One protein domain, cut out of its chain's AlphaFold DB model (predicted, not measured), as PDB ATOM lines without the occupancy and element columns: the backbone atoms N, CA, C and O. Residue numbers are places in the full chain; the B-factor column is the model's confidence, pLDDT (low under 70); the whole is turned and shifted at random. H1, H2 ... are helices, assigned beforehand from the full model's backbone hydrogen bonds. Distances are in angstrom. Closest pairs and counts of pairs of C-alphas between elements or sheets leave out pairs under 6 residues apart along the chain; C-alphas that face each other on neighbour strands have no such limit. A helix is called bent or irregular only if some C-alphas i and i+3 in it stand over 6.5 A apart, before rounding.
ATOM      1  N   VAL A  49      59.159 -23.823 -78.957       94.12
ATOM      2  CA  VAL A  49      59.043 -24.195 -77.543       94.12
ATOM      3  C   VAL A  49      60.142 -23.488 -76.755       94.12
ATOM      4  O   VAL A  49      61.313 -23.569 -77.114       94.12
ATOM      5  N   SER A  50      59.768 -22.788 -75.680       94.69
ATOM      6  CA  SER A  50      60.736 -22.178 -74.757       94.69
ATOM      7  C   SER A  50      61.536 -23.252 -74.020       94.69
ATOM      8  O   SER A  50      60.980 -24.276 -73.617       94.69
ATOM      9  N   GLN A  51      62.812 -22.973 -73.740       95.56
ATOM     10  CA  GLN A  51      63.676 -23.852 -72.948       95.56
ATOM     11  C   GLN A  51      63.044 -24.238 -71.601       95.56
ATOM     12  O   GLN A  51      63.163 -25.381 -71.167       95.56
ATOM     13  N   SER A  52      62.315 -23.314 -70.967       97.31
ATOM     14  CA  SER A  52      61.677 -23.519 -69.659       97.31
ATOM     15  C   SER A  52      60.572 -24.578 -69.640       97.31
ATOM     16  O   SER A  52      60.158 -25.000 -68.565       97.31
ATOM     17  N   VAL A  53      60.063 -24.995 -70.801       95.69
ATOM     18  CA  VAL A  53      58.973 -25.978 -70.899       95.69
ATOM     19  C   VAL A  53      59.387 -27.248 -71.644       95.69
ATOM     20  O   VAL A  53      58.540 -28.104 -71.879       95.69
ATOM     21  N   VAL A  54      60.671 -27.409 -71.988       97.06
ATOM     22  CA  VAL A  54      61.175 -28.564 -72.757       97.06
ATOM     23  C   VAL A  54      60.834 -29.890 -72.084       97.06
ATOM     24  O   VAL A  54      60.314 -30.783 -72.744       97.06
ATOM     25  N   GLU A  55      61.050 -30.015 -70.774       97.75
ATOM     26  CA  GLU A  55      60.753 -31.244 -70.021       97.75
ATOM     27  C   GLU A  55      59.261 -31.584 -70.050       97.75
ATOM     28  O   GLU A  55      58.874 -32.731 -70.279       97.75
ATOM     29  N   LYS A  56      58.407 -30.565 -69.913       97.06
ATOM     30  CA  LYS A  56      56.956 -30.727 -70.025       97.06
ATOM     31  C   LYS A  56      56.549 -31.152 -71.437       97.06
ATOM     32  O   LYS A  56      55.689 -32.018 -71.584       97.06
ATOM     33  N   THR A  57      57.161 -30.573 -72.469       96.88
ATOM     34  CA  THR A  57      56.888 -30.933 -73.867       96.88
ATOM     35  C   THR A  57      57.377 -32.344 -74.192       96.88
ATOM     36  O   THR A  57      56.675 -33.076 -74.884       96.88
ATOM     37  N   LEU A  58      58.530 -32.764 -73.662       97.31
ATOM     38  CA  LEU A  58      59.026 -34.138 -73.790       97.31
ATOM     39  C   LEU A  58      58.024 -35.142 -73.218       97.31
ATOM     40  O   LEU A  58      57.655 -36.098 -73.902       97.31
ATOM     41  N   GLU A  59      57.542 -34.904 -71.998       97.81
ATOM     42  CA  GLU A  59      56.558 -35.782 -71.361       97.81
ATOM     43  C   GLU A  59      55.226 -35.787 -72.125       97.81
ATOM     44  O   GLU A  59      54.594 -36.833 -72.286       97.81
ATOM     45  N   TYR A  60      54.814 -34.639 -72.666       95.69
ATOM     46  CA  TYR A  60      53.648 -34.544 -73.539       95.69
ATOM     47  C   TYR A  60      53.808 -35.407 -74.803       95.69
ATOM     48  O   TYR A  60      52.946 -36.249 -75.056       95.69
ATOM     49  N   VAL A  61      54.918 -35.283 -75.547       96.69
ATOM     50  CA  VAL A  61      55.183 -36.078 -76.765       96.69
ATOM     51  C   VAL A  61      55.253 -37.572 -76.447       96.69
ATOM     52  O   VAL A  61      54.679 -38.383 -77.173       96.69
ATOM     53  N   LYS A  62      55.889 -37.952 -75.335       97.31
ATOM     54  CA  LYS A  62      55.991 -39.349 -74.891       97.31
ATOM     55  C   LYS A  62      54.622 -39.981 -74.622       97.31
ATOM     56  O   LYS A  62      54.410 -41.149 -74.942       97.31
ATOM     57  N   ASN A  63      53.678 -39.213 -74.077       96.75
ATOM     58  CA  ASN A  63      52.343 -39.695 -73.718       96.75
ATOM     59  C   ASN A  63      51.283 -39.501 -74.815       96.75
ATOM     60  O   ASN A  63      50.106 -39.794 -74.586       96.75
ATOM     61  N   GLN A  64      51.670 -39.060 -76.016       95.62
ATOM     62  CA  GLN A  64      50.729 -38.752 -77.097       95.62
ATOM     63  C   GLN A  64      49.836 -39.931 -77.501       95.62
ATOM     64  O   GLN A  64      48.647 -39.753 -77.751       95.62
ATOM     65  N   GLY A  65      50.354 -41.162 -77.469       95.06
ATOM     66  CA  GLY A  65      49.545 -42.355 -77.745       95.06
ATOM     67  C   GLY A  65      48.404 -42.574 -76.741       95.06
ATOM     68  O   GLY A  65      47.355 -43.100 -77.105       95.06
ATOM     69  N   VAL A  66      48.574 -42.159 -75.480       96.12
ATOM     70  CA  VAL A  66      47.511 -42.199 -74.458       96.12
ATOM     71  C   VAL A  66      46.582 -40.998 -74.606       96.12
ATOM     72  O   VAL A  66      45.366 -41.154 -74.501       96.12
ATOM     73  N   HIS A  67      47.139 -39.817 -74.883       95.12
ATOM     74  CA  HIS A  67      46.377 -38.592 -75.122       95.12
ATOM     75  C   HIS A  67      45.371 -38.767 -76.267       95.12
ATOM     76  O   HIS A  67      44.178 -38.503 -76.095       95.12
ATOM     77  N   HIS A  68      45.816 -39.340 -77.388       96.12
ATOM     78  CA  HIS A  68      44.979 -39.551 -78.565       96.12
ATOM     79  C   HIS A  68      43.889 -40.620 -78.413       96.12
ATOM     80  O   HIS A  68      43.020 -40.732 -79.273       96.12
ATOM     81  N   LYS A  69      43.849 -41.352 -77.290       95.62
ATOM     82  CA  LYS A  69      42.677 -42.175 -76.931       95.62
ATOM     83  C   LYS A  69      41.487 -41.334 -76.463       95.62
ATOM     84  O   LYS A  69      40.375 -41.845 -76.413       95.62
ATOM     85  N   LYS A  70      41.726 -40.083 -76.058       95.94
ATOM     86  CA  LYS A  70      40.714 -39.169 -75.499       95.94
ATOM     87  C   LYS A  70      40.474 -37.931 -76.360       95.94
ATOM     88  O   LYS A  70      39.467 -37.262 -76.164       95.94
ATOM     89  N   MET A  71      41.401 -37.605 -77.256       95.25
ATOM     90  CA  MET A  71      41.369 -36.377 -78.042       95.25
ATOM     91  C   MET A  71      41.911 -36.628 -79.446       95.25
ATOM     92  O   MET A  71      43.021 -37.139 -79.600       95.25
ATOM     93  N   SER A  72      41.142 -36.285 -80.477       94.31
ATOM     94  CA  SER A  72      41.588 -36.503 -81.852       94.31
ATOM     95  C   SER A  72      42.730 -35.552 -82.224       94.31
ATOM     96  O   SER A  72      42.899 -34.488 -81.627       94.31
ATOM     97  N   PHE A  73      43.513 -35.923 -83.240       91.19
ATOM     98  CA  PHE A  73      44.527 -35.026 -83.800       91.19
ATOM     99  C   PHE A  73      43.916 -33.723 -84.332       91.19
ATOM    100  O   PHE A  73      44.504 -32.664 -84.152       91.19
ATOM    101  N   GLN A  74      42.733 -33.786 -84.952       91.81
ATOM    102  CA  GLN A  74      42.058 -32.607 -85.498       91.81
ATOM    103  C   GLN A  74      41.692 -31.616 -84.389       91.81
ATOM    104  O   GLN A  74      42.035 -30.440 -84.490       91.81
ATOM    105  N   ASP A  75      41.094 -32.105 -83.296       93.75
ATOM    106  CA  ASP A  75      40.769 -31.270 -82.133       93.75
ATOM    107  C   ASP A  75      42.029 -30.644 -81.525       93.75
ATOM    108  O   ASP A  75      42.017 -29.508 -81.054       93.75
ATOM    109  N   GLU A  76      43.130 -31.395 -81.497       94.62
ATOM    110  CA  GLU A  76      44.384 -30.956 -80.883       94.62
ATOM    111  C   GLU A  76      45.075 -29.897 -81.726       94.62
ATOM    112  O   GLU A  76      45.463 -28.849 -81.211       94.62
ATOM    113  N   TYR A  77      45.151 -30.134 -83.030       93.25
ATOM    114  CA  TYR A  77      45.677 -29.169 -83.975       93.25
ATOM    115  C   TYR A  77      44.870 -27.870 -83.942       93.25
ATOM    116  O   TYR A  77      45.455 -26.792 -83.861       93.25
ATOM    117  N   GLN A  78      43.539 -27.962 -83.894       93.50
ATOM    118  CA  GLN A  78      42.671 -26.797 -83.774       93.50
ATOM    119  C   GLN A  78      42.964 -25.994 -82.498       93.50
ATOM    120  O   GLN A  78      43.142 -24.777 -82.566       93.50
ATOM    121  N   LYS A  79      43.092 -26.666 -81.344       94.12
ATOM    122  CA  LYS A  79      43.465 -25.998 -80.087       94.12
ATOM    123  C   LYS A  79      44.836 -25.339 -80.161       94.12
ATOM    124  O   LYS A  79      45.015 -24.271 -79.580       94.12
ATOM    125  N   PHE A  80      45.798 -25.939 -80.864       94.38
ATOM    126  CA  PHE A  80      47.080 -25.282 -81.089       94.38
ATOM    127  C   PHE A  80      46.909 -23.997 -81.891       94.38
ATOM    128  O   PHE A  80      47.349 -22.950 -81.423       94.38
ATOM    129  N   LEU A  81      46.219 -24.037 -83.032       93.94
ATOM    130  CA  LEU A  81      45.980 -22.841 -83.845       93.94
ATOM    131  C   LEU A  81      45.308 -21.729 -83.030       93.94
ATOM    132  O   LEU A  81      45.790 -20.600 -83.031       93.94
ATOM    133  N   GLU A  82      44.281 -22.068 -82.251       94.19
ATOM    134  CA  GLU A  82      43.596 -21.129 -81.355       94.19
ATOM    135  C   GLU A  82      44.538 -20.553 -80.285       94.19
ATOM    136  O   GLU A  82      44.587 -19.339 -80.098       94.19
ATOM    137  N   SER A  83      45.333 -21.394 -79.615       92.56
ATOM    138  CA  SER A  83      46.259 -20.944 -78.562       92.56
ATOM    139  C   SER A  83      47.378 -20.032 -79.073       92.56
ATOM    140  O   SER A  83      47.854 -19.176 -78.330       92.56
ATOM    141  N   TYR A  84      47.782 -20.204 -80.334       90.44
ATOM    142  CA  TYR A  84      48.802 -19.385 -80.989       90.44
ATOM    143  C   TYR A  84      48.204 -18.215 -81.787       90.44
ATOM    144  O   TYR A  84      48.958 -17.470 -82.411       90.44
ATOM    145  N   GLY A  85      46.878 -18.036 -81.773       92.81
ATOM    146  CA  GLY A  85      46.203 -16.964 -82.511       92.81
ATOM    147  C   GLY A  85      46.348 -17.080 -84.031       92.81
ATOM    148  O   GLY A  85      46.318 -16.068 -84.727       92.81
ATOM    149  N   VAL A  86      46.548 -18.291 -84.553       92.69
ATOM    150  CA  VAL A  86      46.639 -18.540 -85.994       92.69
ATOM    151  C   VAL A  86      45.225 -18.608 -86.557       92.69
ATOM    152  O   VAL A  86      44.440 -19.464 -86.154       92.69
ATOM    153  N   GLU A  87      44.896 -17.725 -87.498       92.50
ATOM    154  CA  GLU A  87      43.622 -17.787 -88.212       92.50
ATOM    155  C   GLU A  87      43.588 -18.989 -89.159       92.50
ATOM    156  O   GLU A  87      44.534 -19.256 -89.903       92.50
ATOM    157  N   TYR A  88      42.476 -19.722 -89.151       91.25
ATOM    158  CA  TYR A  88      42.262 -20.855 -90.040       91.25
ATOM    159  C   TYR A  88      40.788 -20.970 -90.414       91.25
ATOM    160  O   TYR A  88      39.890 -20.643 -89.635       91.25
ATOM    161  N   ASN A  89      40.531 -21.478 -91.617       89.75
ATOM    162  CA  ASN A  89      39.180 -21.794 -92.051       89.75
ATOM    163  C   ASN A  89      38.886 -23.278 -91.789       89.75
ATOM    164  O   ASN A  89      39.535 -24.161 -92.356       89.75
ATOM    165  N   LYS A  90      37.870 -23.544 -90.960       84.81
ATOM    166  CA  LYS A  90      37.426 -24.895 -90.577       84.81
ATOM    167  C   LYS A  90      37.073 -25.784 -91.774       84.81
ATOM    168  O   LYS A  90      37.228 -26.995 -91.687       84.81
ATOM    169  N   GLU A  91      36.642 -25.201 -92.892       84.31
ATOM    170  CA  GLU A  91      36.279 -25.936 -94.109       84.31
ATOM    171  C   GLU A  91      37.481 -26.388 -94.947       84.31
ATOM    172  O   GLU A  91      37.313 -27.228 -95.835       84.31
ATOM    173  N   TYR A  92      38.671 -25.826 -94.711       84.94
ATOM    174  CA  TYR A  92      39.867 -26.070 -95.529       84.94
ATOM    175  C   TYR A  92      41.060 -26.601 -94.735       84.94
ATOM    176  O   TYR A  92      41.913 -27.257 -95.316       84.94
ATOM    177  N   VAL A  93      41.116 -26.374 -93.418       85.00
ATOM    178  CA  VAL A  93      42.270 -26.729 -92.567       85.00
ATOM    179  C   VAL A  93      42.609 -28.231 -92.553       85.00
ATOM    180  O   VAL A  93      43.736 -28.598 -92.237       85.00
ATOM    181  N   PHE A  94      41.660 -29.093 -92.935       86.19
ATOM    182  CA  PHE A  94      41.840 -30.549 -93.017       86.19
ATOM    183  C   PHE A  94      41.571 -31.130 -94.415       86.19
ATOM    184  O   PHE A  94      41.342 -32.332 -94.535       86.19
ATOM    185  N   LYS A  95      41.536 -30.299 -95.465       81.94
ATOM    186  CA  LYS A  95      41.419 -30.789 -96.844       81.94
ATOM    187  C   LYS A  95      42.817 -31.041 -97.412       81.94
ATOM    188  O   LYS A  95      43.598 -30.100 -97.520       81.94
ATOM    189  N   ASP A  96      43.084 -32.295 -97.770       65.75
ATOM    190  CA  ASP A  96      44.260 -32.743 -98.531       65.75
ATOM    191  C   ASP A  96      43.880 -33.083 -99.978       65.75
ATOM    192  O   ASP A  96      42.749 -33.582-100.195       65.75
TER     193      ASP A  96
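Overview. This is residues 49 to 96 of the 96 residues of the protein "Transposase" of Prevotella sp. CAG:1092 (UniProt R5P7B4). Two helices, H1 and H3, form the arms of an open U, with the short H2 in its base. The tail after H3 folds back on the side of H3 away from H1. The 48 printed residues include three named helices, in the order H1, H2, H3, and no named strand. The class is all helix; the whole is loose, with a radius of gyration of the C-alphas of 12.8 A and spans of 34 by 25 by 17 A.

Arrangement. The longest helix, H1, residues 51 to 62, is apart from H3, residues 73 to 83. H2, residues 64 to 67, and H1 meet only through their tight link of 1 residue. H2 and H3 are apart, though a tight link of 5 residues joins them. Every O i to N i+4 pair is within hydrogen-bond range in H3, and 6 of 8 in H1; H2 is too short for such a pair.

Along the chain. H1 begins at C-alpha 51, (63.676, -23.852, -72.948), and is 17.4 A long; it is irregular, with C-alphas 52 and 55 7.8 A apart. H2 measures 4.8 A. H3 measures 15.1 A and ends at C-alpha 83, (46.259, -20.944, -78.562).

Size, cuts and confidence. The C-alphas farthest apart, those of Ser 52 and Glu 91, are 35.3 A apart. The printed part has no cut. Residues 84 to 96 hold no named element. Residue 96, the chain's last, has pLDDT under 70.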